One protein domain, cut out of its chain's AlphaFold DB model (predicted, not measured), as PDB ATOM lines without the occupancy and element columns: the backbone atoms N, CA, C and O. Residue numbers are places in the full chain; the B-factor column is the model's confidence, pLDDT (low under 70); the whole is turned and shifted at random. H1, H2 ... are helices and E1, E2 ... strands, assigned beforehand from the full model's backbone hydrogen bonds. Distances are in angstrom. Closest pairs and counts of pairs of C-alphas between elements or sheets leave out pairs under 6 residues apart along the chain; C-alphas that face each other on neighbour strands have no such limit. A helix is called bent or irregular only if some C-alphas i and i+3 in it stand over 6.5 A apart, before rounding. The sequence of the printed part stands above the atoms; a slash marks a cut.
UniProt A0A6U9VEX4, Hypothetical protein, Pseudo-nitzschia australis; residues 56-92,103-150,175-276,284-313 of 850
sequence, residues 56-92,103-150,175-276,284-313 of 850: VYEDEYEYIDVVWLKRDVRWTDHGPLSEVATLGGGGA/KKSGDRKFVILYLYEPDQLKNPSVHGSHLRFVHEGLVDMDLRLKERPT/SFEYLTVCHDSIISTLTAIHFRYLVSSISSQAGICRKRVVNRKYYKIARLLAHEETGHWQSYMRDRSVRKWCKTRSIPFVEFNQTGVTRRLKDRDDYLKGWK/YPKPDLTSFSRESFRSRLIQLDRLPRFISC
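Overview. This is residues 56 to 92, 103 to 150, 175 to 276 and 284 to 313 of the 850 residues of the protein "Hypothetical protein" of Pseudo-nitzschia australis (UniProt A0A6U9VEX4). Picture a strongly twisted sheet of six strands, drawn out at one end into a long arm made of the hairpin E4 and E5 with the first part of E1 alongside, while E2, E3, E6 and the last residues of E1 and E5 make the wider body. In that body H4 covers one face of the sheet with H5 beside it, H1 packs on the opposite face, and H6 lies far out at the end away from the arm. The printed part has 217 residues, with six named helices and six named strands in the order E1 H1 E2 H2 H3 E3 H4 E4 E5 H5 E6 H6. The class is mixed, helices and strands, and the branched sheet is mixed too: E4 and E5 are antiparallel, its other neighbour pairs parallel. The whole is compact, with a radius of gyration of the C-alphas of 19.6 A, yet elongated, spanning 80 by 41 by 36 A.

Arrangement. Start at E1, residues 56 to 69, which bends by 55 degrees at residue 65. On one side of it find E2, residues 110 to 116, parallel, with N 67 and O 111 2.8 A apart, within hydrogen-bond range. On the other side is E5, residues 211 to 227, parallel to E1, with N 60 and O 216 at 2.8 A. H1, residues 79 to 85, is on the sheet at a height of 8.2 A, over E5 and only just over E1, with 3 of its C-alphas on E1; it runs along the strands, at 15 degrees to E5 on the local plane. H3, residues 128 to 146, only grazes the sheet with residues 131 to 142. E3, residues 180 to 183, is parallel to E2, with N 116 and O 182 at 2.8 A. H4, residues 186 to 195, is on the face opposite to H1; its closest C-alpha to E5 is that of His 194, 4.6 A from Lys 220. E4, residues 197 to 205, forms a hairpin with E5, with N 198 and O 217 at 2.8 A. H5, residues 233 to 248, touches H4 with residues 241 to 245 alone, the same way at a shallow tilt of 21 degrees; their closest C-alphas, those of Ile 187 and Val 242, are 6.5 A apart. H2, residues 118 to 121, is not on the sheet and only just touches H5, with 3 pairs of C-alphas within 8 A, the closest being Gln 120 and Gln 234 at 7.2 A. E6, residues 253 to 256, is parallel to E5, with N 254 and O 224 at 2.8 A. E5, H5 and E6 form a strand-helix-strand unit, two parallel neighbour strands with a helix between, and its crossover is right-handed. H6, residues 268 to 276, is not on the sheet and touches no helix. In H1, H4 and H5 every O i to N i+4 pair is within hydrogen-bond range; in H3 14 of 15 are, in H6 3 of 5, and H2 is too short for such a pair.

Along the chain. Find C-alpha 56 at (42.795, 86.900, 68.922); from there E1 runs 38.3 A to residue 69. H3 is the longest helix by residues, 26.7 A long. E5, 48.0 A, begins at C-alpha 211, (37.051, 84.249, 71.810), and H5 measures 22.9 A. H6 ends at C-alpha 276, (98.091, 104.936, 83.708); it is irregular, but only just, with C-alphas 269 and 272 6.9 A apart.

Size, cuts and confidence. The two C-alphas farthest apart, Ile 208 and Asp 269, are 80.2 A apart. Look for three cuts: C-alphas 92 and 103 are 14.9 A apart, 150 and 175 22.9 A, and 276 and 284 16.5 A. Of the links printed whole, E6 to H6 is long. Residues 284 to 313 hold no named element. Mean pLDDT of the printed part is 80.2, with 48 residues under 70, among them 197 to 211 and 304 to 313.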
ATOM      1  N   VAL A  56      42.304  85.519  69.070       74.31
ATOM      2  CA  VAL A  56      42.795  86.900  68.922       74.31
ATOM      3  C   VAL A  56      44.186  86.996  69.548       74.31
ATOM      4  O   VAL A  56      44.396  86.498  70.650       74.31
ATOM      5  N   TYR A  57      45.143  87.615  68.859       76.06
ATOM      6  CA  TYR A  57      46.498  87.834  69.377       76.06
ATOM      7  C   TYR A  57      46.694  89.307  69.737       76.06
ATOM      8  O   TYR A  57      46.421  90.169  68.903       76.06
ATOM      9  N   GLU A  58      47.189  89.585  70.943       78.12
ATOM     10  CA  GLU A  58      47.594  90.933  71.361       78.12
ATOM     11  C   GLU A  58      49.110  90.970  71.563       78.12
ATOM     12  O   GLU A  58      49.657  90.214  72.370       78.12
ATOM     13  N   ASP A  59      49.790  91.839  70.813       78.62
ATOM     14  CA  ASP A  59      51.248  91.928  70.794       78.62
ATOM     15  C   ASP A  59      51.733  93.139  71.614       78.62
ATOM     16  O   ASP A  59      51.515  94.295  71.249       78.62
ATOM     17  N   GLU A  60      52.453  92.885  72.707       79.19
ATOM     18  CA  GLU A  60      53.118  93.906  73.522       79.19
ATOM     19  C   GLU A  60      54.614  93.975  73.194       79.19
ATOM     20  O   GLU A  60      55.304  92.957  73.216       79.19
ATOM     21  N   TYR A  61      55.156  95.174  72.961       79.62
ATOM     22  CA  TYR A  61      56.589  95.375  72.715       79.62
ATOM     23  C   TYR A  61      57.271  96.061  73.904       79.62
ATOM     24  O   TYR A  61      56.939  97.193  74.253       79.62
ATOM     25  N   GLU A  62      58.283  95.416  74.490       83.50
ATOM     26  CA  GLU A  62      59.104  95.986  75.566       83.50
ATOM     27  C   GLU A  62      60.571  96.121  75.129       83.50
ATOM     28  O   GLU A  62      61.191  95.176  74.640       83.50
ATOM     29  N   TYR A  63      61.146  97.309  75.318       85.69
ATOM     30  CA  TYR A  63      62.554  97.576  75.028       85.69
ATOM     31  C   TYR A  63      63.433  97.259  76.240       85.69
ATOM     32  O   TYR A  63      63.186  97.773  77.333       85.69
ATOM     33  N   ILE A  64      64.473  96.450  76.036       88.69
ATOM     34  CA  ILE A  64      65.344  95.943  77.106       88.69
ATOM     35  C   ILE A  64      66.821  96.172  76.792       88.69
ATOM     36  O   ILE A  64      67.233  96.126  75.633       88.69
ATOM     37  N   ASP A  65      67.636  96.392  77.818       92.00
ATOM     38  CA  ASP A  65      69.093  96.380  77.671       92.00
ATOM     39  C   ASP A  65      69.633  94.943  77.813       92.00
ATOM     40  O   ASP A  65      69.099  94.125  78.559       92.00
ATOM     41  N   VAL A  66      70.714  94.614  77.104       93.12
ATOM     42  CA  VAL A  66      71.410  93.326  77.250       93.12
ATOM     43  C   VAL A  66      72.820  93.589  77.755       93.12
ATOM     44  O   VAL A  66      73.600  94.258  77.080       93.12
ATOM     45  N   VAL A  67      73.158  93.047  78.923       95.38
ATOM     46  CA  VAL A  67      74.522  93.026  79.456       95.38
ATOM     47  C   VAL A  67      75.158  91.695  79.085       95.38
ATOM     48  O   VAL A  67      74.764  90.651  79.593       95.38
ATOM     49  N   TRP A  68      76.144  91.733  78.195       96.12
ATOM     50  CA  TRP A  68      76.845  90.549  77.720       96.12
ATOM     51  C   TRP A  68      78.166  90.355  78.468       96.12
ATOM     52  O   TRP A  68      79.126  91.108  78.269       96.12
ATOM     53  N   LEU A  69      78.191  89.327  79.314       95.44
ATOM     54  CA  LEU A  69      79.366  88.861  80.036       95.44
ATOM     55  C   LEU A  69      80.229  87.952  79.150       95.44
ATOM     56  O   LEU A  69      79.732  87.131  78.377       95.44
ATOM     57  N   LYS A  70      81.541  88.101  79.302       93.38
ATOM     58  CA  LYS A  70      82.613  87.337  78.659       93.38
ATOM     59  C   LYS A  70      83.620  86.932  79.742       93.38
ATOM     60  O   LYS A  70      83.276  86.235  80.688       93.38
ATOM     61  N   ARG A  71      84.871  87.391  79.662       93.12
ATOM     62  CA  ARG A  71      85.915  87.153  80.679       93.12
ATOM     63  C   ARG A  71      85.875  88.175  81.819       93.12
ATOM     64  O   ARG A  71      86.921  88.677  82.224       93.12
ATOM     65  N   ASP A  72      84.691  88.550  82.291       95.25
ATOM     66  CA  ASP A  72      84.437  89.643  83.241       95.25
ATOM     67  C   ASP A  72      83.400  89.294  84.322       95.25
ATOM     68  O   ASP A  72      82.737  90.188  84.839       95.25
ATOM     69  N   VAL A  73      83.313  88.018  84.709       95.25
ATOM     70  CA  VAL A  73      82.318  87.477  85.655       95.25
ATOM     71  C   VAL A  73      82.553  87.973  87.094       95.25
ATOM     72  O   VAL A  73      83.224  87.316  87.888       95.25
ATOM     73  N   ARG A  74      82.042  89.169  87.420       95.38
ATOM     74  CA  ARG A  74      82.091  89.811  88.751       95.38
ATOM     75  C   ARG A  74      81.074  90.954  88.867       95.38
ATOM     76  O   ARG A  74      80.650  91.509  87.856       95.38
ATOM     77  N   TRP A  75      80.808  91.410  90.088       93.75
ATOM     78  CA  TRP A  75      80.011  92.607  90.379       93.75
ATOM     79  C   TRP A  75      80.848  93.876  90.568       93.75
ATOM     80  O   TRP A  75      80.436  94.962  90.155       93.75
ATOM     81  N   THR A  76      82.015  93.774  91.207       94.12
ATOM     82  CA  THR A  76      82.833  94.942  91.566       94.12
ATOM     83  C   THR A  76      83.585  95.496  90.361       94.12
ATOM     84  O   THR A  76      84.171  94.760  89.565       94.12
ATOM     85  N   ASP A  77      83.643  96.827  90.257       95.69
ATOM     86  CA  ASP A  77      84.361  97.527  89.191       95.69
ATOM     87  C   ASP A  77      83.940  97.077  87.781       95.69
ATOM     88  O   ASP A  77      84.778  96.746  86.930       95.69
ATOM     89  N   HIS A  78      82.628  97.006  87.550       95.62
ATOM     90  CA  HIS A  78      82.045  96.482  86.321       95.62
ATOM     91  C   HIS A  78      81.238  97.557  85.575       95.62
ATOM     92  O   HIS A  78      80.124  97.889  85.966       95.62
ATOM     93  N   GLY A  79      81.776  98.065  84.460       94.31
ATOM     94  CA  GLY A  79      81.190  99.186  83.707       94.31
ATOM     95  C   GLY A  79      79.769  98.925  83.189       94.31
ATOM     96  O   GLY A  79      78.866  99.666  83.562       94.31
ATOM     97  N   PRO A  80      79.529  97.851  82.406       94.94
ATOM     98  CA  PRO A  80      78.194  97.522  81.900       94.94
ATOM     99  C   PRO A  80      77.118  97.390  82.991       94.94
ATOM    100  O   PRO A  80      76.060  98.001  82.879       94.94
ATOM    101  N   LEU A  81      77.402  96.641  84.064       93.50
ATOM    102  CA  LEU A  81      76.502  96.476  85.211       93.50
ATOM    103  C   LEU A  81      76.259  97.793  85.958       93.50
ATOM    104  O   LEU A  81      75.129  98.077  86.340       93.50
ATOM    105  N   SER A  82      77.292  98.622  86.130       91.31
ATOM    106  CA  SER A  82      77.152  99.956  86.722       91.31
ATOM    107  C   SER A  82      76.281 100.881  85.864       91.31
ATOM    108  O   SER A  82      75.475 101.627  86.416       91.31
ATOM    109  N   GLU A  83      76.400 100.830  84.535       89.06
ATOM    110  CA  GLU A  83      75.595 101.656  83.624       89.06
ATOM    111  C   GLU A  83      74.107 101.294  83.719       89.06
ATOM    112  O   GLU A  83      73.271 102.186  83.854       89.06
ATOM    113  N   VAL A  84      73.759 100.000  83.729       88.00
ATOM    114  CA  VAL A  84      72.352  99.572  83.882       88.00
ATOM    115  C   VAL A  84      71.822  99.746  85.310       88.00
ATOM    116  O   VAL A  84      70.607  99.776  85.514       88.00
ATOM    117  N   ALA A  85      72.702  99.872  86.309       84.00
ATOM    118  CA  ALA A  85      72.330 100.147  87.696       84.00
ATOM    119  C   ALA A  85      72.021 101.626  87.969       84.00
ATOM    120  O   ALA A  85      71.330 101.926  88.939       84.00
ATOM    121  N   THR A  86      72.511 102.545  87.133       74.00
ATOM    122  CA  THR A  86      72.334 103.987  87.347       74.00
ATOM    123  C   THR A  86      70.884 104.375  87.030       74.00
ATOM    124  O   THR A  86      70.518 104.518  85.864       74.00
ATOM    125  N   LEU A  87      70.047 104.500  88.070       53.91
ATOM    126  CA  LEU A  87      68.630 104.894  87.988       53.91
ATOM    127  C   LEU A  87      68.464 106.263  87.303       53.91
ATOM    128  O   LEU A  87      69.393 107.068  87.284       53.91
ATOM    129  N   GLY A  88      67.283 106.541  86.739       48.00
ATOM    130  CA  GLY A  88      66.938 107.743  85.960       48.00
ATOM    131  C   GLY A  88      67.012 109.113  86.673       48.00
ATOM    132  O   GLY A  88      66.234 110.017  86.344       48.00
ATOM    133  N   GLY A  89      67.942 109.317  87.607       34.34
ATOM    134  CA  GLY A  89      68.202 110.568  88.316       34.34
ATOM    135  C   GLY A  89      69.606 111.117  88.048       34.34
ATOM    136  O   GLY A  89      70.588 110.590  88.554       34.34
ATOM    137  N   GLY A  90      69.693 112.205  87.276       34.06
ATOM    138  CA  GLY A  90      70.762 113.220  87.339       34.06
ATOM    139  C   GLY A  90      72.194 112.855  86.916       34.06
ATOM    140  O   GLY A  90      72.934 113.749  86.513       34.06
ATOM    141  N   GLY A  91      72.605 111.587  86.952       40.12
ATOM    142  CA  GLY A  91      73.917 111.160  86.471       40.12
ATOM    143  C   GLY A  91      73.988 111.263  84.950       40.12
ATOM    144  O   GLY A  91      73.174 110.667  84.243       40.12
ATOM    145  N   ALA A  92      74.940 112.029  84.417       41.19
ATOM    146  CA  ALA A  92      75.170 112.075  82.979       41.19
ATOM    147  C   ALA A  92      75.573 110.673  82.486       41.19
ATOM    148  O   ALA A  92      76.708 110.251  82.695       41.19
ATOM    149  N   LYS A 103      62.047 106.019  77.685       49.62
ATOM    150  CA  LYS A 103      62.283 105.719  79.113       49.62
ATOM    151  C   LYS A 103      63.734 106.087  79.418       49.62
ATOM    152  O   LYS A 103      64.622 105.749  78.622       49.62
ATOM    153  N   LYS A 104      63.984 106.800  80.526       54.16
ATOM    154  CA  LYS A 104      65.346 107.130  80.982       54.16
ATOM    155  C   LYS A 104      66.150 105.828  81.116       54.16
ATOM    156  O   LYS A 104      65.603 104.815  81.537       54.16
ATOM    157  N   SER A 105      67.434 105.855  80.743       52.75
ATOM    158  CA  SER A 105      68.348 104.691  80.737       52.75
ATOM    159  C   SER A 105      68.266 103.823  82.006       52.75
ATOM    160  O   SER A 105      68.414 102.611  81.911       52.75
ATOM    161  N   GLY A 106      67.995 104.424  83.170       56.09
ATOM    162  CA  GLY A 106      67.940 103.732  84.460       56.09
ATOM    163  C   GLY A 106      66.661 102.953  84.782       56.09
ATOM    164  O   GLY A 106      66.709 102.090  85.651       56.09
ATOM    165  N   ASP A 107      65.552 103.188  84.074       68.56
ATOM    166  CA  ASP A 107      64.257 102.535  84.366       68.56
ATOM    167  C   ASP A 107      63.976 101.348  83.438       68.56
ATOM    168  O   ASP A 107      62.927 100.700  83.508       68.56
ATOM    169  N   ARG A 108      64.898 101.065  82.511       82.44
ATOM    170  CA  ARG A 108      64.747  99.954  81.575       82.44
ATOM    171  C   ARG A 108      65.030  98.641  82.275       82.44
ATOM    172  O   ARG A 108      65.937  98.526  83.106       82.44
ATOM    173  N   LYS A 109      64.253  97.639  81.885       86.69
ATOM    174  CA  LYS A 109      64.567  96.261  82.211       86.69
ATOM    175  C   LYS A 109      65.766  95.792  81.402       86.69
ATOM    176  O   LYS A 109      66.034  96.308  80.315       86.69
ATOM    177  N   PHE A 110      66.484  94.818  81.934       89.44
ATOM    178  CA  PHE A 110      67.682  94.306  81.293       89.44
ATOM    179  C   PHE A 110      67.864  92.815  81.539       89.44
ATOM    180  O   PHE A 110      67.234  92.240  82.419       89.44
ATOM    181  N   VAL A 111      68.734  92.201  80.747       88.81
ATOM    182  CA  VAL A 111      69.131  90.795  80.872       88.81
ATOM    183  C   VAL A 111      70.634  90.740  81.076       88.81
ATOM    184  O   VAL A 111      71.371  91.446  80.386       88.81
ATOM    185  N   ILE A 112      71.092  89.890  81.993       91.44
ATOM    186  CA  ILE A 112      72.506  89.526  82.095       91.44
ATOM    187  C   ILE A 112      72.690  88.200  81.367       91.44
ATOM    188  O   ILE A 112      72.071  87.199  81.721       91.44
ATOM    189  N   LEU A 113      73.527  88.218  80.335       90.69
ATOM    190  CA  LEU A 113      73.721  87.121  79.403       90.69
ATOM    191  C   LEU A 113      75.181  86.662  79.419       90.69
ATOM    192  O   LEU A 113      76.081  87.458  79.153       90.69
ATOM    193  N   TYR A 114      75.408  85.372  79.647       90.38
ATOM    194  CA  TYR A 114      76.692  84.712  79.403       90.38
ATOM    195  C   TYR A 114      76.501  83.595  78.374       90.38
ATOM    196  O   TYR A 114      75.501  82.881  78.401       90.38
ATOM    197  N   LEU A 115      77.453  83.427  77.457       87.69
ATOM    198  CA  LEU A 115      77.388  82.354  76.468       87.69
ATOM    199  C   LEU A 115      78.646  81.513  76.510       87.69
ATOM    200  O   LEU A 115      79.766  82.020  76.454       87.69
ATOM    201  N   TYR A 116      78.433  80.211  76.511       86.25
ATOM    202  CA  TYR A 116      79.434  79.279  76.070       86.25
ATOM    203  C   TYR A 116      79.318  79.124  74.559       86.25
ATOM    204  O   TYR A 116      78.347  78.579  74.046       86.25
ATOM    205  N   GLU A 117      80.291  79.649  73.831       85.38
ATOM    206  CA  GLU A 117      80.215  79.692  72.375       85.38
ATOM    207  C   GLU A 117      80.930  78.481  71.762       85.38
ATOM    208  O   GLU A 117      82.139  78.339  71.990       85.38
ATOM    209  N   PRO A 118      80.256  77.658  70.934       83.31
ATOM    210  CA  PRO A 118      80.854  76.456  70.344       83.31
ATOM    211  C   PRO A 118      82.189  76.724  69.629       83.31
ATOM    212  O   PRO A 118      83.156  75.980  69.786       83.31
ATOM    213  N   ASP A 119      82.296  77.843  68.906       83.00
ATOM    214  CA  ASP A 119      83.520  78.225  68.189       83.00
ATOM    215  C   ASP A 119      84.708  78.516  69.121       83.00
ATOM    216  O   ASP A 119      85.864  78.310  68.741       83.00
ATOM    217  N   GLN A 120      84.451  79.004  70.340       85.25
ATOM    218  CA  GLN A 120      85.495  79.207  71.347       85.25
ATOM    219  C   GLN A 120      85.860  77.884  72.025       85.25
ATOM    220  O   GLN A 120      87.042  77.639  72.261       85.25
ATOM    221  N   LEU A 121      84.870  77.027  72.296       87.38
ATOM    222  CA  LEU A 121      85.068  75.724  72.939       87.38
ATOM    223  C   LEU A 121      85.892  74.761  72.077       87.38
ATOM    224  O   LEU A 121      86.742  74.049  72.603       87.38
ATOM    225  N   LYS A 122      85.726  74.811  70.752       87.12
ATOM    226  CA  LYS A 122      86.497  74.004  69.788       87.12
ATOM    227  C   LYS A 122      87.986  74.365  69.710       87.12
ATOM    228  O   LYS A 122      88.751  73.687  69.022       87.12
ATOM    229  N   ASN A 123      88.435  75.439  70.366       90.19
ATOM    230  CA  ASN A 123      89.845  75.816  70.357       90.19
ATOM    231  C   ASN A 123      90.691  74.759  71.102       90.19
ATOM    232  O   ASN A 123      90.401  74.448  72.258       90.19
ATOM    233  N   PRO A 124      91.796  74.256  70.513       91.69
ATOM    234  CA  PRO A 124      92.618  73.191  71.107       91.69
ATOM    235  C   PRO A 124      93.295  73.574  72.435       91.69
ATOM    236  O   PRO A 124      93.879  72.719  73.107       91.69
ATOM    237  N   SER A 125      93.258  74.855  72.796       94.31
ATOM    238  CA  SER A 125      93.809  75.408  74.034       94.31
ATOM    239  C   SER A 125      92.833  75.341  75.215       94.31
ATOM    240  O   SER A 125      93.233  75.639  76.339       94.31
ATOM    241  N   VAL A 126      91.567  74.979  74.980       93.62
ATOM    242  CA  VAL A 126      90.509  74.946  76.001       93.62
ATOM    243  C   VAL A 126      90.478  73.597  76.719       93.62
ATOM    244  O   VAL A 126      90.694  72.542  76.120       93.62
ATOM    245  N   HIS A 127      90.221  73.641  78.026       94.56
ATOM    246  CA  HIS A 127      90.127  72.482  78.909       94.56
ATOM    247  C   HIS A 127      88.916  72.604  79.846       94.56
ATOM    248  O   HIS A 127      88.524  73.711  80.217       94.56
ATOM    249  N   GLY A 128      88.354  71.482  80.294       92.50
ATOM    250  CA  GLY A 128      87.176  71.426  81.165       92.50
ATOM    251  C   GLY A 128      87.358  72.206  82.466       92.50
ATOM    252  O   GLY A 128      86.442  72.889  82.915       92.50
ATOM    253  N   SER A 129      88.572  72.222  83.023       94.12
ATOM    254  CA  SER A 129      88.901  73.045  84.198       94.12
ATOM    255  C   SER A 129      88.723  74.554  83.977       94.12
ATOM    256  O   SER A 129      88.439  75.275  84.927       94.12
ATOM    257  N   HIS A 130      88.890  75.058  82.746       95.25
ATOM    258  CA  HIS A 130      88.606  76.462  82.422       95.25
ATOM    259  C   HIS A 130      87.111  76.743  82.540       95.25
ATOM    260  O   HIS A 130      86.711  77.687  83.216       95.25
ATOM    261  N   LEU A 131      86.294  75.885  81.925       91.75
ATOM    262  CA  LEU A 131      84.837  76.003  81.921       91.75
ATOM    263  C   LEU A 131      84.269  75.897  83.340       91.75
ATOM    264  O   LEU A 131      83.435  76.718  83.714       91.75
ATOM    265  N   ARG A 132      84.762  74.938  84.135       90.88
ATOM    266  CA  ARG A 132      84.375  74.753  85.542       90.88
ATOM    267  C   ARG A 132      84.723  75.971  86.391       90.88
ATOM    268  O   ARG A 132      83.884  76.445  87.146       90.88
ATOM    269  N   PHE A 133      85.921  76.533  86.225       94.88
ATOM    270  CA  PHE A 133      86.322  77.730  86.969       94.88
ATOM    271  C   PHE A 133      85.430  78.936  86.653       94.88
ATOM    272  O   PHE A 133      85.068  79.680  87.560       94.88
ATOM    273  N   VAL A 134      85.055  79.132  85.384       93.50
ATOM    274  CA  VAL A 134      84.123  80.205  84.999       93.50
ATOM    275  C   VAL A 134      82.715  79.935  85.523       93.50
ATOM    276  O   VAL A 134      82.077  80.847  86.043       93.50
ATOM    277  N   HIS A 135      82.241  78.690  85.437       89.69
ATOM    278  CA  HIS A 135      80.933  78.293  85.960       89.69
ATOM    279  C   HIS A 135      80.806  78.564  87.456       89.69
ATOM    280  O   HIS A 135      79.845  79.196  87.874       89.69
ATOM    281  N   GLU A 136      81.820  78.209  88.245       90.75
ATOM    282  CA  GLU A 136      81.891  78.546  89.672       90.75
ATOM    283  C   GLU A 136      81.786  80.063  89.914       90.75
ATOM    284  O   GLU A 136      81.186  80.497  90.896       90.75
ATOM    285  N   GLY A 137      82.343  80.875  89.009       92.81
ATOM    286  CA  GLY A 137      82.189  82.329  89.017       92.81
ATOM    287  C   GLY A 137      80.761  82.792  88.742       92.81
ATOM    288  O   GLY A 137      80.261  83.671  89.440       92.81
ATOM    289  N   LEU A 138      80.093  82.186  87.760       89.88
ATOM    290  CA  LEU A 138      78.696  82.479  87.434       89.88
ATOM    291  C   LEU A 138      77.766  82.081  88.586       89.88
ATOM    292  O   LEU A 138      76.868  82.846  88.921       89.88
ATOM    293  N   VAL A 139      78.010  80.932  89.224       86.06
ATOM    294  CA  VAL A 139      77.265  80.484  90.411       86.06
ATOM    295  C   VAL A 139      77.434  81.476  91.565       86.06
ATOM    296  O   VAL A 139      76.436  81.910  92.128       86.06
ATOM    297  N   ASP A 140      78.663  81.898  91.890       89.25
ATOM    298  CA  ASP A 140      78.901  82.943  92.906       89.25
ATOM    299  C   ASP A 140      78.170  84.250  92.554       89.25
ATOM    300  O   ASP A 140      77.575  84.894  93.417       89.25
ATOM    301  N   MET A 141      78.170  84.629  91.274       89.25
ATOM    302  CA  MET A 141      77.500  85.834  90.798       89.25
ATOM    303  C   MET A 141      75.968  85.759  90.965       89.25
ATOM    304  O   MET A 141      75.383  86.743  91.420       89.25
ATOM    305  N   ASP A 142      75.341  84.619  90.651       84.62
ATOM    306  CA  ASP A 142      73.892  84.374  90.802       84.62
ATOM    307  C   ASP A 142      73.475  84.237  92.277       84.62
ATOM    308  O   ASP A 142      72.476  84.818  92.695       84.62
ATOM    309  N   LEU A 143      74.278  83.563  93.111       83.25
ATOM    310  CA  LEU A 143      74.017  83.440  94.553       83.25
ATOM    311  C   LEU A 143      73.980  84.805  95.248       83.25
ATOM    312  O   LEU A 143      73.069  85.077  96.024       83.25
ATOM    313  N   ARG A 144      74.891  85.715  94.894       83.19
ATOM    314  CA  ARG A 144      74.890  87.100  95.406       83.19
ATOM    315  C   ARG A 144      73.657  87.898  94.981       83.19
ATOM    316  O   ARG A 144      73.321  88.895  95.620       83.19
ATOM    317  N   LEU A 145      72.984  87.495  93.902       80.50
ATOM    318  CA  LEU A 145      71.672  88.033  93.548       80.50
ATOM    319  C   LEU A 145      70.557  87.402  94.383       80.50
ATOM    320  O   LEU A 145      69.618  88.116  94.708       80.50
ATOM    321  N   LYS A 146      70.661  86.135  94.792       75.38
ATOM    322  CA  LYS A 146      69.678  85.476  95.673       75.38
ATOM    323  C   LYS A 146      69.734  85.961  97.124       75.38
ATOM    324  O   LYS A 146      68.686  86.096  97.755       75.38
ATOM    325  N   GLU A 147      70.931  86.204  97.658       64.94
ATOM    326  CA  GLU A 147      71.142  86.537  99.075       64.94
ATOM    327  C   GLU A 147      70.309  87.762  99.514       64.94
ATOM    328  O   GLU A 147      70.438  88.867  98.975       64.94
ATOM    329  N   ARG A 148      69.426  87.553 100.506       52.94
ATOM    330  CA  ARG A 148      68.742  88.627 101.243       52.94
ATOM    331  C   ARG A 148      69.722  89.188 102.277       52.94
ATOM    332  O   ARG A 148      70.393  88.389 102.924       52.94
ATOM    333  N   PRO A 149      69.789  90.512 102.491       43.62
ATOM    334  CA  PRO A 149      70.623  91.065 103.546       43.62
ATOM    335  C   PRO A 149      70.101  90.568 104.899       43.62
ATOM    336  O   PRO A 149      68.997  90.924 105.311       43.62
ATOM    337  N   THR A 150      70.878  89.744 105.598       40.44
ATOM    338  CA  THR A 150      70.737  89.609 107.048       40.44
ATOM    339  C   THR A 150      71.564  90.721 107.687       40.44
ATOM    340  O   THR A 150      72.652  91.070 107.231       40.44
ATOM    341  N   SER A 175      68.338  75.457  89.083       55.81
ATOM    342  CA  SER A 175      68.022  76.720  88.372       55.81
ATOM    343  C   SER A 175      68.739  78.010  88.823       55.81
ATOM    344  O   SER A 175      68.642  78.460  89.967       55.81
ATOM    345  N   PHE A 176      69.470  78.614  87.874       64.50
ATOM    346  CA  PHE A 176      69.852  80.026  87.953       64.50
ATOM    347  C   PHE A 176      68.563  80.828  87.845       64.50
ATOM    348  O   PHE A 176      67.748  80.568  86.960       64.50
ATOM    349  N   GLU A 177      68.350  81.747  88.775       65.38
ATOM    350  CA  GLU A 177      67.117  82.541  88.798       65.38
ATOM    351  C   GLU A 177      67.285  83.853  88.033       65.38
ATOM    352  O   GLU A 177      66.312  84.402  87.523       65.38
ATOM    353  N   TYR A 178      68.517  84.364  87.942       74.56
ATOM    354  CA  TYR A 178      68.744  85.749  87.554       74.56
ATOM    355  C   TYR A 178      69.679  85.919  86.355       74.56
ATOM    356  O   TYR A 178      69.570  86.913  85.634       74.56
ATOM    357  N   LEU A 179      70.596  84.979  86.117       81.06
ATOM    358  CA  LEU A 179      71.484  85.010  84.953       81.06
ATOM    359  C   LEU A 179      70.962  84.112  83.830       81.06
ATOM    360  O   LEU A 179      70.691  82.935  84.044       81.06
ATOM    361  N   THR A 180      70.936  84.635  82.604       79.62
ATOM    362  CA  THR A 180      70.703  83.824  81.406       79.62
ATOM    363  C   THR A 180      72.041  83.289  80.899       79.62
ATOM    364  O   THR A 180      72.916  84.059  80.496       79.62
ATOM    365  N   VAL A 181      72.207  81.965  80.896       77.69
ATOM    366  CA  VAL A 181      73.391  81.303  80.326       77.69
ATOM    367  C   VAL A 181      72.982  80.362  79.204       77.69
ATOM    368  O   VAL A 181      72.055  79.566  79.355       77.69
ATOM    369  N   CYS A 182      73.681  80.449  78.075       76.12
ATOM    370  CA  CYS A 182      73.346  79.694  76.869       76.12
ATOM    371  C   CYS A 182      74.561  78.998  76.261       76.12
ATOM    372  O   CYS A 182      75.692  79.461  76.408       76.12
ATOM    373  N   HIS A 183      74.302  77.918  75.528       78.81
ATOM    374  CA  HIS A 183      75.272  77.250  74.667       78.81
ATOM    375  C   HIS A 183      74.876  77.463  73.196       78.81
ATOM    376  O   HIS A 183      74.201  76.633  72.595       78.81
ATOM    377  N   ASP A 184      75.200  78.638  72.648       76.19
ATOM    378  CA  ASP A 184      74.909  79.031  71.260       76.19
ATOM    379  C   ASP A 184      75.829  80.205  70.855       76.19
ATOM    380  O   ASP A 184      76.528  80.800  71.680       76.19
ATOM    381  N   SER A 185      75.832  80.559  69.574       85.75
ATOM    382  CA  SER A 185      76.439  81.780  69.057       85.75
ATOM    383  C   SER A 185      75.686  83.032  69.525       85.75
ATOM    384  O   SER A 185      74.458  83.123  69.444       85.75
ATOM    385  N   ILE A 186      76.435  84.072  69.902       89.94
ATOM    386  CA  ILE A 186      75.871  85.354  70.354       89.94
ATOM    387  C   ILE A 186      74.874  85.970  69.359       89.94
ATOM    388  O   ILE A 186      73.857  86.523  69.764       89.94
ATOM    389  N   ILE A 187      75.111  85.867  68.049       90.81
ATOM    390  CA  ILE A 187      74.209  86.445  67.038       90.81
ATOM    391  C   ILE A 187      72.867  85.708  66.992       90.81
ATOM    392  O   ILE A 187      71.827  86.365  66.874       90.81
ATOM    393  N   SER A 188      72.880  84.375  67.088       86.44
ATOM    394  CA  SER A 188      71.660  83.563  67.162       86.44
ATOM    395  C   SER A 188      70.844  83.964  68.389       86.44
ATOM    396  O   SER A 188      69.682  84.359  68.264       86.44
ATOM    397  N   THR A 189      71.495  84.011  69.554       85.75
ATOM    398  CA  THR A 189      70.868  84.387  70.823       85.75
ATOM    399  C   THR A 189      70.302  85.807  70.793       85.75
ATOM    400  O   THR A 189      69.128  85.998  71.091       85.75
ATOM    401  N   LEU A 190      71.069  86.812  70.355       90.06
ATOM    402  CA  LEU A 190      70.578  88.196  70.255       90.06
ATOM    403  C   LEU A 190      69.410  88.329  69.266       90.06
ATOM    404  O   LEU A 190      68.478  89.094  69.509       90.06
ATOM    405  N   THR A 191      69.427  87.571  68.167       88.62
ATOM    406  CA  THR A 191      68.315  87.536  67.203       88.62
ATOM    407  C   THR A 191      67.071  86.914  67.831       88.62
ATOM    408  O   THR A 191      65.974  87.442  67.653       88.62
ATOM    409  N   ALA A 192      67.228  85.838  68.603       83.19
ATOM    410  CA  ALA A 192      66.127  85.222  69.332       83.19
ATOM    411  C   ALA A 192      65.519  86.192  70.357       83.19
ATOM    412  O   ALA A 192      64.302  86.345  70.377       83.19
ATOM    413  N   ILE A 193      66.347  86.907  71.125       84.69
ATOM    414  CA  ILE A 193      65.885  87.923  72.086       84.69
ATOM    415  C   ILE A 193      65.125  89.054  71.382       84.69
ATOM    416  O   ILE A 193      64.101  89.493  71.884       84.69
ATOM    417  N   HIS A 194      65.618  89.530  70.234       85.12
ATOM    418  CA  HIS A 194      65.072  90.714  69.561       85.12
ATOM    419  C   HIS A 194      63.768  90.462  68.780       85.12
ATOM    420  O   HIS A 194      63.037  91.409  68.498       85.12
ATOM    421  N   PHE A 195      63.499  89.221  68.360       77.06
ATOM    422  CA  PHE A 195      62.376  88.925  67.456       77.06
ATOM    423  C   PHE A 195      61.392  87.871  67.968       77.06
ATOM    424  O   PHE A 195      60.298  87.769  67.411       77.06
ATOM    425  N   ARG A 196      61.739  87.064  68.978       73.44
ATOM    426  CA  ARG A 196      60.805  86.066  69.523       73.44
ATOM    427  C   ARG A 196      59.911  86.677  70.598       73.44
ATOM    428  O   ARG A 196      60.273  87.654  71.249       73.44
ATOM    429  N   TYR A 197      58.745  86.062  70.773       65.88
ATOM    430  CA  TYR A 197      57.770  86.436  71.789       65.88
ATOM    431  C   TYR A 197      57.656  85.380  72.888       65.88
ATOM    432  O   TYR A 197      57.872  84.189  72.655       65.88
ATOM    433  N   LEU A 198      57.276  85.831  74.081       65.38
ATOM    434  CA  LEU A 198      56.750  84.999  75.160       65.38
ATOM    435  C   LEU A 198      55.225  85.065  75.138       65.38
ATOM    436  O   LEU A 198      54.669  86.152  75.032       65.38
ATOM    437  N   VAL A 199      54.541  83.932  75.281       60.75
ATOM    438  CA  VAL A 199      53.097  83.944  75.557       60.75
ATOM    439  C   VAL A 199      52.912  84.294  77.033       60.75
ATOM    440  O   VAL A 199      53.393  83.559  77.893       60.75
ATOM    441  N   SER A 200      52.285  85.432  77.329       59.09
ATOM    442  CA  SER A 200      52.145  85.951  78.697       59.09
ATOM    443  C   SER A 200      50.861  85.487  79.386       59.09
ATOM    444  O   SER A 200      50.888  85.215  80.584       59.09
ATOM    445  N   SER A 201      49.758  85.346  78.648       63.16
ATOM    446  CA  SER A 201      48.483  84.841  79.170       63.16
ATOM    447  C   SER A 201      47.566  84.352  78.052       63.16
ATOM    448  O   SER A 201      47.662  84.799  76.908       63.16
ATOM    449  N   ILE A 202      46.654  83.443  78.400       62.66
ATOM    450  CA  ILE A 202      45.556  83.004  77.539       62.66
ATOM    451  C   ILE A 202      44.265  83.204  78.328       62.66
ATOM    452  O   ILE A 202      44.114  82.603  79.390       62.66
ATOM    453  N   SER A 203      43.348  84.030  77.831       63.84
ATOM    454  CA  SER A 203      42.041  84.257  78.461       63.84
ATOM    455  C   SER A 203      40.907  83.933  77.495       63.84
ATOM    456  O   SER A 203      40.988  84.254  76.309       63.84
ATOM    457  N   SER A 204      39.839  83.325  78.004       58.47
ATOM    458  CA  SER A 204      38.583  83.134  77.280       58.47
ATOM    459  C   SER A 204      37.547  84.144  77.772       58.47
ATOM    460  O   SER A 204      37.330  84.284  78.974       58.47
ATOM    461  N   GLN A 205      36.901  84.860  76.852       55.94
ATOM    462  CA  GLN A 205      35.729  85.674  77.189       55.94
ATOM    463  C   GLN A 205      34.458  84.825  77.063       55.94
ATOM    464  O   GLN A 205      34.274  84.128  76.063       55.94
ATOM    465  N   ALA A 206      33.589  84.874  78.075       48.78
ATOM    466  CA  ALA A 206      32.295  84.194  78.053       48.78
ATOM    467  C   ALA A 206      31.289  84.976  77.185       48.78
ATOM    468  O   ALA A 206      31.071  86.166  77.404       48.78
ATOM    469  N   GLY A 207      30.691  84.303  76.198       56.88
ATOM    470  CA  GLY A 207      29.697  84.848  75.267       56.88
ATOM    471  C   GLY A 207      29.341  83.841  74.163       56.88
ATOM    472  O   GLY A 207      29.955  82.779  74.082       56.88
ATOM    473  N   ILE A 208      28.366  84.183  73.306       51.06
ATOM    474  CA  ILE A 208      27.797  83.319  72.239       51.06
ATOM    475  C   ILE A 208      28.856  82.849  71.211       51.06
ATOM    476  O   ILE A 208      28.647  81.867  70.512       51.06
ATOM    477  N   CYS A 209      30.031  83.487  71.167       56.28
ATOM    478  CA  CYS A 209      31.184  83.070  70.372       56.28
ATOM    479  C   CYS A 209      32.430  83.037  71.280       56.28
ATOM    480  O   CYS A 209      32.839  84.080  71.801       56.28
ATOM    481  N   ARG A 210      33.024  81.855  71.517       57.97
ATOM    482  CA  ARG A 210      34.224  81.702  72.365       57.97
ATOM    483  C   ARG A 210      35.417  82.399  71.699       57.97
ATOM    484  O   ARG A 210      35.997  81.871  70.753       57.97
ATOM    485  N   LYS A 211      35.807  83.571  72.207       60.50
ATOM    486  CA  LYS A 211      37.051  84.249  71.810       60.50
ATOM    487  C   LYS A 211      38.180  83.867  72.756       60.50
ATOM    488  O   LYS A 211      38.083  84.095  73.964       60.50
ATOM    489  N   ARG A 212      39.257  83.310  72.203       70.69
ATOM    490  CA  ARG A 212      40.488  82.987  72.935       70.69
ATOM    491  C   ARG A 212      41.519  84.074  72.655       70.69
ATOM    492  O   ARG A 212      42.027  84.153  71.543       70.69
ATOM    493  N   VAL A 213      41.834  84.903  73.641       72.31
ATOM    494  CA  VAL A 213      42.871  85.937  73.509       72.31
ATOM    495  C   VAL A 213      44.211  85.354  73.954       72.31
ATOM    496  O   VAL A 213      44.300  84.776  75.037       72.31
ATOM    497  N   VAL A 214      45.239  85.466  73.114       73.94
ATOM    498  CA  VAL A 214      46.612  85.029  73.393       73.94
ATOM    499  C   VAL A 214      47.514  86.257  73.398       73.94
ATOM    500  O   VAL A 214      47.825  86.810  72.343       73.94
ATOM    501  N   ASN A 215      47.981  86.643  74.583       73.06
ATOM    502  CA  ASN A 215      48.875  87.785  74.737       73.06
ATOM    503  C   ASN A 215      50.314  87.352  74.468       73.06
ATOM    504  O   ASN A 215      50.819  86.391  75.059       73.06
ATOM    505  N   ARG A 216      50.975  88.054  73.552       75.44
ATOM    506  CA  ARG A 216      52.353  87.810  73.141       75.44
ATOM    507  C   ARG A 216      53.196  89.014  73.489       75.44
ATOM    508  O   ARG A 216      52.946  90.131  73.060       75.44
ATOM    509  N   LYS A 217      54.259  88.770  74.232       76.56
ATOM    510  CA  LYS A 217      55.203  89.792  74.638       76.56
ATOM    511  C   LYS A 217      56.500  89.658  73.861       76.56
ATOM    512  O   LYS A 217      57.215  88.669  74.008       76.56
ATOM    513  N   TYR A 218      56.810  90.663  73.061       79.88
ATOM    514  CA  TYR A 218      58.016  90.781  72.258       79.88
ATOM    515  C   TYR A 218      59.032  91.666  72.971       79.88
ATOM    516  O   TYR A 218      58.714  92.769  73.422       79.88
ATOM    517  N   TYR A 219      60.283  91.217  73.012       83.56
ATOM    518  CA  TYR A 219      61.381  92.048  73.481       83.56
ATOM    519  C   TYR A 219      62.141  92.638  72.300       83.56
ATOM    520  O   TYR A 219      62.480  91.941  71.351       83.56
ATOM    521  N   LYS A 220      62.447  93.933  72.370       86.88
ATOM    522  CA  LYS A 220      63.382  94.590  71.455       86.88
ATOM    523  C   LYS A 220      64.617  95.013  72.225       86.88
ATOM    524  O   LYS A 220      64.535  95.630  73.281       86.88
ATOM    525  N   ILE A 221      65.784  94.702  71.678       90.31
ATOM    526  CA  ILE A 221      67.048  95.125  72.284       90.31
ATOM    527  C   ILE A 221      67.207  96.631  72.071       90.31
ATOM    528  O   ILE A 221      67.356  97.085  70.939       90.31
ATOM    529  N   ALA A 222      67.183  97.382  73.168       90.38
ATOM    530  CA  ALA A 222      67.418  98.816  73.198       90.38
ATOM    531  C   ALA A 222      68.905  99.131  73.053       90.38
ATOM    532  O   ALA A 222      69.265 100.002  72.270       90.38
ATOM    533  N   ARG A 223      69.767  98.432  73.805       93.50
ATOM    534  CA  ARG A 223      71.230  98.533  73.736       93.50
ATOM    535  C   ARG A 223      71.873  97.203  74.112       93.50
ATOM    536  O   ARG A 223      71.346  96.459  74.937       93.50
ATOM    537  N   LEU A 224      73.047  96.949  73.546       95.44
ATOM    538  CA  LEU A 224      73.959  95.900  73.989       95.44
ATOM    539  C   LEU A 224      75.105  96.558  74.764       95.44
ATOM    540  O   LEU A 224      75.722  97.493  74.256       95.44
ATOM    541  N   LEU A 225      75.399  96.089  75.972       96.25
ATOM    542  CA  LEU A 225      76.493  96.572  76.811       96.25
ATOM    543  C   LEU A 225      77.454  95.422  77.102       96.25
ATOM    544  O   LEU A 225      77.027  94.354  77.529       96.25
ATOM    545  N   ALA A 226      78.751  95.632  76.903       96.75
ATOM    546  CA  ALA A 226      79.767  94.634  77.230       96.75
ATOM    547  C   ALA A 226      81.093  95.299  77.593       96.75
ATOM    548  O   ALA A 226      81.356  96.443  77.223       96.75
ATOM    549  N   HIS A 227      81.973  94.576  78.272       95.38
ATOM    550  CA  HIS A 227      83.378  94.952  78.256       95.38
ATOM    551  C   HIS A 227      84.030  94.579  76.915       95.38
ATOM    552  O   HIS A 227      83.641  93.617  76.250       95.38
ATOM    553  N   GLU A 228      85.054  95.323  76.510       92.19
ATOM    554  CA  GLU A 228      85.957  94.904  75.441       92.19
ATOM    555  C   GLU A 228      86.707  93.636  75.873       92.19
ATOM    556  O   GLU A 228      87.308  93.617  76.948       92.19
ATOM    557  N   GLU A 229      86.715  92.596  75.033       88.62
ATOM    558  CA  GLU A 229      87.513  91.392  75.288       88.62
ATOM    559  C   GLU A 229      88.841  91.456  74.524       88.62
ATOM    560  O   GLU A 229      88.886  91.721  73.315       88.62
ATOM    561  N   THR A 230      89.925  91.185  75.249       85.75
ATOM    562  CA  THR A 230      91.241  90.864  74.694       85.75
ATOM    563  C   THR A 230      91.434  89.361  74.816       85.75
ATOM    564  O   THR A 230      91.428  88.830  75.927       85.75
ATOM    565  N   GLY A 231      91.584  88.672  73.696       86.81
ATOM    566  CA  GLY A 231      91.657  87.220  73.676       86.81
ATOM    567  C   GLY A 231      92.125  86.724  72.322       86.81
ATOM    568  O   GLY A 231      92.863  87.414  71.621       86.81
ATOM    569  N   HIS A 232      91.665  85.533  71.956       88.62
ATOM    570  CA  HIS A 232      92.013  84.911  70.690       88.62
ATOM    571  C   HIS A 232      91.546  85.699  69.470       88.62
ATOM    572  O   HIS A 232      90.504  86.364  69.513       88.62
ATOM    573  N   TRP A 233      92.212  85.506  68.332       86.06
ATOM    574  CA  TRP A 233      91.748  86.022  67.039       86.06
ATOM    575  C   TRP A 233      90.267  85.699  66.755       86.06
ATOM    576  O   TRP A 233      89.524  86.559  66.281       86.06
ATOM    577  N   GLN A 234      89.808  84.493  67.103       87.38
ATOM    578  CA  GLN A 234      88.410  84.077  66.956       87.38
ATOM    579  C   GLN A 234      87.453  84.962  67.774       87.38
ATOM    580  O   GLN A 234      86.414  85.374  67.260       87.38
ATOM    581  N   SER A 235      87.807  85.307  69.018       88.38
ATOM    582  CA  SER A 235      86.990  86.196  69.866       88.38
ATOM    583  C   SER A 235      86.871  87.604  69.265       88.38
ATOM    584  O   SER A 235      85.794  88.203  69.254       88.38
ATOM    585  N   TYR A 236      87.945  88.101  68.642       87.06
ATOM    586  CA  TYR A 236      87.923  89.377  67.931       87.06
ATOM    587  C   TYR A 236      87.049  89.331  66.668       87.06
ATOM    588  O   TYR A 236      86.309  90.279  66.386       87.06
ATOM    589  N   MET A 237      87.096  88.230  65.907       88.75
ATOM    590  CA  MET A 237      86.211  88.026  64.754       88.75
ATOM    591  C   MET A 237      84.738  88.022  65.171       88.75
ATOM    592  O   MET A 237      83.935  88.713  64.540       88.75
ATOM    593  N   ARG A 238      84.401  87.332  66.266       91.25
ATOM    594  CA  ARG A 238      83.060  87.356  66.861       91.25
ATOM    595  C   ARG A 238      82.629  88.782  67.208       91.25
ATOM    596  O   ARG A 238      81.576  89.220  66.745       91.25
ATOM    597  N   ASP A 239      83.450  89.544  67.932       90.94
ATOM    598  CA  ASP A 239      83.121  90.931  68.303       90.94
ATOM    599  C   ASP A 239      82.877  91.820  67.068       90.94
ATOM    600  O   ASP A 239      82.024  92.710  67.081       90.94
ATOM    601  N   ARG A 240      83.609  91.605  65.966       91.69
ATOM    602  CA  ARG A 240      83.357  92.311  64.696       91.69
ATOM    603  C   ARG A 240      82.006  91.942  64.088       91.69
ATOM    604  O   ARG A 240      81.309  92.837  63.604       91.69
ATOM    605  N   SER A 241      81.642  90.664  64.112       94.25
ATOM    606  CA  SER A 241      80.350  90.187  63.616       94.25
ATOM    607  C   SER A 241      79.193  90.748  64.445       94.25
ATOM    608  O   SER A 241      78.232  91.248  63.863       94.25
ATOM    609  N   VAL A 242      79.321  90.787  65.776       95.12
ATOM    610  CA  VAL A 242      78.326  91.402  66.675       95.12
ATOM    611  C   VAL A 242      78.180  92.897  66.396       95.12
ATOM    612  O   VAL A 242      77.067  93.361  66.164       95.12
ATOM    613  N   ARG A 243      79.284  93.656  66.291       95.19
ATOM    614  CA  ARG A 243      79.227  95.084  65.908       95.19
ATOM    615  C   ARG A 243      78.495  95.300  64.582       95.19
ATOM    616  O   ARG A 243      77.689  96.222  64.469       95.19
ATOM    617  N   LYS A 244      78.760  94.458  63.575       96.56
ATOM    618  CA  LYS A 244      78.070  94.517  62.276       96.56
ATOM    619  C   LYS A 244      76.576  94.206  62.423       96.56
ATOM    620  O   LYS A 244      75.750  94.904  61.837       96.56
ATOM    621  N   TRP A 245      76.226  93.192  63.210       96.25
ATOM    622  CA  TRP A 245      74.839  92.812  63.472       96.25
ATOM    623  C   TRP A 245      74.065  93.931  64.187       96.25
ATOM    624  O   TRP A 245      72.994  94.314  63.722       96.25
ATOM    625  N   CYS A 246      74.648  94.535  65.227       95.50
ATOM    626  CA  CYS A 246      74.071  95.676  65.940       95.50
ATOM    627  C   CYS A 246      73.877  96.881  65.009       95.50
ATOM    628  O   CYS A 246      72.791  97.455  64.954       95.50
ATOM    629  N   LYS A 247      74.895  97.212  64.197       95.06
ATOM    630  CA  LYS A 247      74.837  98.331  63.244       95.06
ATOM    631  C   LYS A 247      73.738  98.160  62.193       95.06
ATOM    632  O   LYS A 247      73.068  99.130  61.869       95.06
ATOM    633  N   THR A 248      73.544  96.950  61.662       95.00
ATOM    634  CA  THR A 248      72.500  96.691  60.646       95.00
ATOM    635  C   THR A 248      71.077  96.786  61.200       95.00
ATOM    636  O   THR A 248      70.139  96.893  60.421       95.00
ATOM    637  N   ARG A 249      70.915  96.770  62.527       92.62
ATOM    638  CA  ARG A 249      69.622  96.836  63.227       92.62
ATOM    639  C   ARG A 249      69.443  98.112  64.043       92.62
ATOM    640  O   ARG A 249      68.501  98.200  64.821       92.62
ATOM    641  N   SER A 250      70.354  99.076  63.901       92.62
ATOM    642  CA  SER A 250      70.350 100.322  64.675       92.62
ATOM    643  C   SER A 250      70.324 100.105  66.194       92.62
ATOM    644  O   SER A 250      69.775 100.917  66.930       92.62
ATOM    645  N   ILE A 251      70.939  99.019  66.672       91.94
ATOM    646  CA  ILE A 251      71.097  98.736  68.101       91.94
ATOM    647  C   ILE A 251      72.438  99.339  68.547       91.94
ATOM    648  O   ILE A 251      73.484  98.912  68.046       91.94
ATOM    649  N   PRO A 252      72.463 100.306  69.480       93.75
ATOM    650  CA  PRO A 252      73.699 100.794  70.078       93.75
ATOM    651  C   PRO A 252      74.441  99.666  70.798       93.75
ATOM    652  O   PRO A 252      73.893  99.022  71.694       93.75
ATOM    653  N   PHE A 253      75.700  99.445  70.419       94.69
ATOM    654  CA  PHE A 253      76.613  98.554  71.131       94.69
ATOM    655  C   PHE A 253      77.636  99.396  71.898       94.69
ATOM    656  O   PHE A 253      78.479 100.057  71.291       94.69
ATOM    657  N   VAL A 254      77.518  99.403  73.226       93.81
ATOM    658  CA  VAL A 254      78.354 100.180  74.145       93.81
ATOM    659  C   VAL A 254      79.408  99.263  74.755       93.81
ATOM    660  O   VAL A 254      79.092  98.329  75.493       93.81
ATOM    661  N   GLU A 255      80.672  99.537  74.444       92.56
ATOM    662  CA  GLU A 255      81.807  98.753  74.923       92.56
ATOM    663  C   GLU A 255      82.624  99.535  75.957       92.56
ATOM    664  O   GLU A 255      82.960 100.702  75.756       92.56
ATOM    665  N   PHE A 256      82.959  98.879  77.067       93.56
ATOM    666  CA  PHE A 256      83.738  99.456  78.160       93.56
ATOM    667  C   PHE A 256      85.130  98.827  78.225       93.56
ATOM    668  O   PHE A 256      85.277  97.609  78.138       93.56
ATOM    669  N   ASN A 257      86.161  99.625  78.494       91.00
ATOM    670  CA  ASN A 257      87.495  99.082  78.750       91.00
ATOM    671  C   ASN A 257      87.484  98.222  80.023       91.00
ATOM    672  O   ASN A 257      87.169  98.714  81.109       91.00
ATOM    673  N   GLN A 258      87.890  96.960  79.898       87.88
ATOM    674  CA  GLN A 258      88.012  96.043  81.035       87.88
ATOM    675  C   GLN A 258      89.375  96.128  81.729       87.88
ATOM    676  O   GLN A 258      89.502  95.940  82.940       87.88
ATOM    677  N   THR A 259      90.426  96.357  80.944       87.56
ATOM    678  CA  THR A 259      91.817  96.271  81.387       87.56
ATOM    679  C   THR A 259      92.585  97.529  80.988       87.56
ATOM    680  O   THR A 259      92.081  98.388  80.271       87.56
ATOM    681  N   GLY A 260      93.846  97.632  81.419       88.31
ATOM    682  CA  GLY A 260      94.756  98.686  80.955       88.31
ATOM    683  C   GLY A 260      95.264  98.506  79.516       88.31
ATOM    684  O   GLY A 260      96.256  99.132  79.150       88.31
ATOM    685  N   VAL A 261      94.663  97.614  78.725       92.06
ATOM    686  CA  VAL A 261      94.970  97.442  77.300       92.06
ATOM    687  C   VAL A 261      94.205  98.489  76.496       92.06
ATOM    688  O   VAL A 261      93.043  98.778  76.761       92.06
ATOM    689  N   THR A 262      94.882  99.084  75.522       90.31
ATOM    690  CA  THR A 262      94.311 100.067  74.601       90.31
ATOM    691  C   THR A 262      94.059  99.403  73.255       90.31
ATOM    692  O   THR A 262      94.999  98.981  72.571       90.31
ATOM    693  N   ARG A 263      92.787  99.325  72.859       85.50
ATOM    694  CA  ARG A 263      92.371  98.869  71.530       85.50
ATOM    695  C   ARG A 263      92.910  99.798  70.447       85.50
ATOM    696  O   ARG A 263      92.859 101.017  70.594       85.50
ATOM    697  N   ARG A 264      93.375  99.220  69.332       83.88
ATOM    698  CA  ARG A 264      93.883  99.962  68.154       83.88
ATOM    699  C   ARG A 264      94.938 101.014  68.516       83.88
ATOM    700  O   ARG A 264      94.901 102.141  68.019       83.88
ATOM    701  N   LEU A 265      95.863 100.643  69.398       88.00
ATOM    702  CA  LEU A 265      96.980 101.496  69.782       88.00
ATOM    703  C   LEU A 265      97.759 101.929  68.525       88.00
ATOM    704  O   LEU A 265      98.278 101.081  67.802       88.00
ATOM    705  N   LYS A 266      97.800 103.241  68.259       85.19
ATOM    706  CA  LYS A 266      98.467 103.808  67.074       85.19
ATOM    707  C   LYS A 266      99.983 103.804  67.225       85.19
ATOM    708  O   LYS A 266     100.685 103.405  66.303       85.19
ATOM    709  N   ASP A 267     100.456 104.234  68.392       86.44
ATOM    710  CA  ASP A 267     101.871 104.312  68.727       86.44
ATOM    711  C   ASP A 267     102.154 103.550  70.026       86.44
ATOM    712  O   ASP A 267     101.432 103.650  71.022       86.44
ATOM    713  N   ARG A 268     103.242 102.780  70.018       88.69
ATOM    714  CA  ARG A 268     103.731 102.041  71.176       88.69
ATOM    715  C   ARG A 268     104.070 102.962  72.350       88.69
ATOM    716  O   ARG A 268     103.924 102.535  73.501       88.69
ATOM    717  N   ASP A 269     104.497 104.189  72.075       87.75
ATOM    718  CA  ASP A 269     104.917 105.159  73.087       87.75
ATOM    719  C   ASP A 269     103.729 105.692  73.914       87.75
ATOM    720  O   ASP A 269     103.884 106.012  75.096       87.75
ATOM    721  N   ASP A 270     102.512 105.648  73.363       89.62
ATOM    722  CA  ASP A 270     101.282 106.060  74.052       89.62
ATOM    723  C   ASP A 270     100.770 105.031  75.069       89.62
ATOM    724  O   ASP A 270      99.980 105.365  75.961       89.62
ATOM    725  N   TYR A 271     101.228 103.777  74.981       91.44
ATOM    726  CA  TYR A 271     100.723 102.677  75.804       91.44
ATOM    727  C   TYR A 271     100.759 102.992  77.304       91.44
ATOM    728  O   TYR A 271      99.771 102.805  78.012       91.44
ATOM    729  N   LEU A 272     101.905 103.470  77.803       90.44
ATOM    730  CA  LEU A 272     102.084 103.705  79.237       90.44
ATOM    731  C   LEU A 272     101.168 104.827  79.737       90.44
ATOM    732  O   LEU A 272     100.643 104.745  80.849       90.44
ATOM    733  N   LYS A 273     100.965 105.865  78.916       90.69
ATOM    734  CA  LYS A 273     100.052 106.970  79.217       90.69
ATOM    735  C   LYS A 273      98.612 106.461  79.298       90.69
ATOM    736  O   LYS A 273      97.944 106.729  80.295       90.69
ATOM    737  N   GLY A 274      98.170 105.680  78.310       92.00
ATOM    738  CA  GLY A 274      96.837 105.073  78.285       92.00
ATOM    739  C   GLY A 274      96.590 104.132  79.466       92.00
ATOM    740  O   GLY A 274      95.575 104.248  80.155       92.00
ATOM    741  N   TRP A 275      97.557 103.263  79.773       94.12
ATOM    742  CA  TRP A 275      97.478 102.345  80.910       94.12
ATOM    743  C   TRP A 275      97.333 103.094  82.242       94.12
ATOM    744  O   TRP A 275      96.432 102.788  83.023       94.12
ATOM    745  N   LYS A 276      98.171 104.114  82.488       93.19
ATOM    746  CA  LYS A 276      98.091 104.936  83.708       93.19
ATOM    747  C   LYS A 276      96.759 105.672  83.804       93.19
ATOM    748  O   LYS A 276      96.137 105.661  84.861       93.19
ATOM    749  N   TYR A 284      84.197 101.605  89.233       92.56
ATOM    750  CA  TYR A 284      82.756 101.719  89.004       92.56
ATOM    751  C   TYR A 284      81.978 101.384  90.284       92.56
ATOM    752  O   TYR A 284      82.348 100.421  90.968       92.56
ATOM    753  N   PRO A 285      80.906 102.134  90.603       88.38
ATOM    754  CA  PRO A 285      80.060 101.808  91.738       88.38
ATOM    755  C   PRO A 285      79.451 100.420  91.538       88.38
ATOM    756  O   PRO A 285      78.974 100.071  90.455       88.38
ATOM    757  N   LYS A 286      79.503  99.607  92.593       87.25
ATOM    758  CA  LYS A 286      78.857  98.298  92.602       87.25
ATOM    759  C   LYS A 286      77.335  98.515  92.595       87.25
ATOM    760  O   LYS A 286      76.869  99.339  93.382       87.25
ATOM    761  N   PRO A 287      76.566  97.796  91.756       85.56
ATOM    762  CA  PRO A 287      75.110  97.829  91.833       85.56
ATOM    763  C   PRO A 287      74.624  97.486  93.243       85.56
ATOM    764  O   PRO A 287      75.189  96.603  93.893       85.56
ATOM    765  N   ASP A 288      73.576  98.166  93.707       81.38
ATOM    766  CA  ASP A 288      72.927  97.799  94.962       81.38
ATOM    767  C   ASP A 288      72.187  96.469  94.780       81.38
ATOM    768  O   ASP A 288      71.153  96.380  94.115       81.38
ATOM    769  N   LEU A 289      72.763  95.429  95.380       78.00
ATOM    770  CA  LEU A 289      72.212  94.083  95.435       78.00
ATOM    771  C   LEU A 289      71.503  93.844  96.771       78.00
ATOM    772  O   LEU A 289      71.481  92.720  97.255       78.00
ATOM    773  N   THR A 290      70.947  94.848  97.437       70.25
ATOM    774  CA  THR A 290      70.250  94.662  98.724       70.25
ATOM    775  C   THR A 290      68.853  95.268  98.733       70.25
ATOM    776  O   THR A 290      67.971  94.724  99.392       70.25
ATOM    777  N   SER A 291      68.603  96.318  97.946       67.88
ATOM    778  CA  SER A 291      67.263  96.890  97.795       67.88
ATOM    779  C   SER A 291      66.298  95.935  97.078       67.88
ATOM    780  O   SER A 291      66.614  95.382  96.023       67.88
ATOM    781  N   PHE A 292      65.098  95.782  97.649       62.16
ATOM    782  CA  PHE A 292      63.959  95.029  97.093       62.16
ATOM    783  C   PHE A 292      62.790  95.942  96.693       62.16
ATOM    784  O   PHE A 292      61.671  95.477  96.479       62.16
ATOM    785  N   SER A 293      63.022  97.255  96.594       60.97
ATOM    786  CA  SER A 293      61.995  98.188  96.117       60.97
ATOM    787  C   SER A 293      61.507  97.811  94.707       60.97
ATOM    788  O   SER A 293      62.239  97.188  93.930       60.97
ATOM    789  N   ARG A 294      60.277  98.212  94.344       51.66
ATOM    790  CA  ARG A 294      59.702  97.973  93.000       51.66
ATOM    791  C   ARG A 294      60.581  98.515  91.862       51.66
ATOM    792  O   ARG A 294      60.477  98.020  90.744       51.66
ATOM    793  N   GLU A 295      61.487  99.446  92.155       63.44
ATOM    794  CA  GLU A 295      62.418 100.088  91.213       63.44
ATOM    795  C   GLU A 295      63.890  99.675  91.435       63.44
ATOM    796  O   GLU A 295      64.809 100.251  90.850       63.44
ATOM    797  N   SER A 296      64.135  98.665  92.273       74.00
ATOM    798  CA  SER A 296      65.478  98.155  92.562       74.00
ATOM    799  C   SER A 296      66.168  97.540  91.335       74.00
ATOM    800  O   SER A 296      65.550  97.186  90.331       74.00
ATOM    801  N   PHE A 297      67.492  97.364  91.419       81.81
ATOM    802  CA  PHE A 297      68.282  96.685  90.385       81.81
ATOM    803  C   PHE A 297      67.707  95.306  90.023       81.81
ATOM    804  O   PHE A 297      67.622  94.955  88.847       81.81
ATOM    805  N   ARG A 298      67.266  94.548  91.036       79.56
ATOM    806  CA  ARG A 298      66.707  93.203  90.868       79.56
ATOM    807  C   ARG A 298      65.360  93.190  90.166       79.56
ATOM    808  O   ARG A 298      65.158  92.357  89.292       79.56
ATOM    809  N   SER A 299      64.444  94.095  90.514       78.62
ATOM    810  CA  SER A 299      63.092  94.096  89.932       78.62
ATOM    811  C   SER A 299      63.084  94.402  88.429       78.62
ATOM    812  O   SER A 299      62.119  94.084  87.732       78.62
ATOM    813  N   ARG A 300      64.166  95.003  87.917       84.06
ATOM    814  CA  ARG A 300      64.371  95.291  86.491       84.06
ATOM    815  C   ARG A 300      65.058  94.159  85.721       84.06
ATOM    816  O   ARG A 300      65.080  94.210  84.491       84.06
ATOM    817  N   LEU A 301      65.616  93.159  86.399       85.56
ATOM    818  CA  LEU A 301      66.278  92.032  85.752       85.56
ATOM    819  C   LEU A 301      65.234  91.066  85.175       85.56
ATOM    820  O   LEU A 301      64.303  90.653  85.862       85.56
ATOM    821  N   ILE A 302      65.375  90.723  83.896       80.50
ATOM    822  CA  ILE A 302      64.508  89.770  83.200       80.50
ATOM    823  C   ILE A 302      65.213  88.422  83.117       80.50
ATOM    824  O   ILE A 302      66.332  88.331  82.613       80.50
ATOM    825  N   GLN A 303      64.498  87.372  83.510       73.38
ATOM    826  CA  GLN A 303      64.888  85.993  83.253       73.38
ATOM    827  C   GLN A 303      64.307  85.533  81.908       73.38
ATOM    828  O   GLN A 303      63.090  85.517  81.715       73.38
ATOM    829  N   LEU A 304      65.178  85.173  80.961       67.94
ATOM    830  CA  LEU A 304      64.775  84.742  79.615       67.94
ATOM    831  C   LEU A 304      64.673  83.224  79.431       67.94
ATOM    832  O   LEU A 304      64.332  82.772  78.339       67.94
ATOM    833  N   ASP A 305      64.875  82.443  80.491       58.25
ATOM    834  CA  ASP A 305      64.947  80.972  80.460       58.25
ATOM    835  C   ASP A 305      63.630  80.276  80.039       58.25
ATOM    836  O   ASP A 305      63.537  79.055  80.032       58.25
ATOM    837  N   ARG A 306      62.592  81.042  79.676       49.06
ATOM    838  CA  ARG A 306      61.282  80.561  79.199       49.06
ATOM    839  C   ARG A 306      61.003  80.858  77.717       49.06
ATOM    840  O   ARG A 306      59.899  80.590  77.248       49.06
ATOM    841  N   LEU A 307      61.951  81.430  76.966       52.00
ATOM    842  CA  LEU A 307      61.767  81.685  75.530       52.00
ATOM    843  C   LEU A 307      61.773  80.366  74.720       52.00
ATOM    844  O   LEU A 307      62.704  79.573  74.854       52.00
ATOM    845  N   PRO A 308      60.799  80.116  73.818       42.16
ATOM    846  CA  PRO A 308      60.768  78.897  73.005       42.16
ATOM    847  C   PRO A 308      62.049  78.727  72.173       42.16
ATOM    848  O   PRO A 308      62.470  79.659  71.479       42.16
ATOM    849  N   ARG A 309      62.662  77.532  72.219       48.00
ATOM    850  CA  ARG A 309      63.954  77.190  71.580       48.00
ATOM    851  C   ARG A 309      65.129  78.102  71.973       48.00
ATOM    852  O   ARG A 309      66.100  78.179  71.222       48.00
ATOM    853  N   PHE A 310      65.060  78.825  73.091       51.62
ATOM    854  CA  PHE A 310      66.279  78.975  73.874       51.62
ATOM    855  C   PHE A 310      66.543  77.571  74.404       51.62
ATOM    856  O   PHE A 310      65.728  77.044  75.156       51.62
ATOM    857  N   ILE A 311      67.653  76.942  74.025       42.34
ATOM    858  CA  ILE A 311      68.224  75.919  74.900       42.34
ATOM    859  C   ILE A 311      68.805  76.707  76.085       42.34
ATOM    860  O   ILE A 311      70.011  76.846  76.252       42.34
ATOM    861  N   SER A 312      67.932  77.299  76.906       45.00
ATOM    862  CA  SER A 312      68.154  77.203  78.336       45.00
ATOM    863  C   SER A 312      68.242  75.707  78.559       45.00
ATOM    864  O   SER A 312      67.313  75.004  78.155       45.00
ATOM    865  N   CYS A 313      69.363  75.214  79.081       43.81
ATOM    866  CA  CYS A 313      69.455  73.842  79.568       43.81
ATOM    867  C   CYS A 313      68.102  73.522  80.230       43.81
ATOM    868  O   CYS A 313      67.787  74.194  81.218       43.81
TER     869      CYS A 313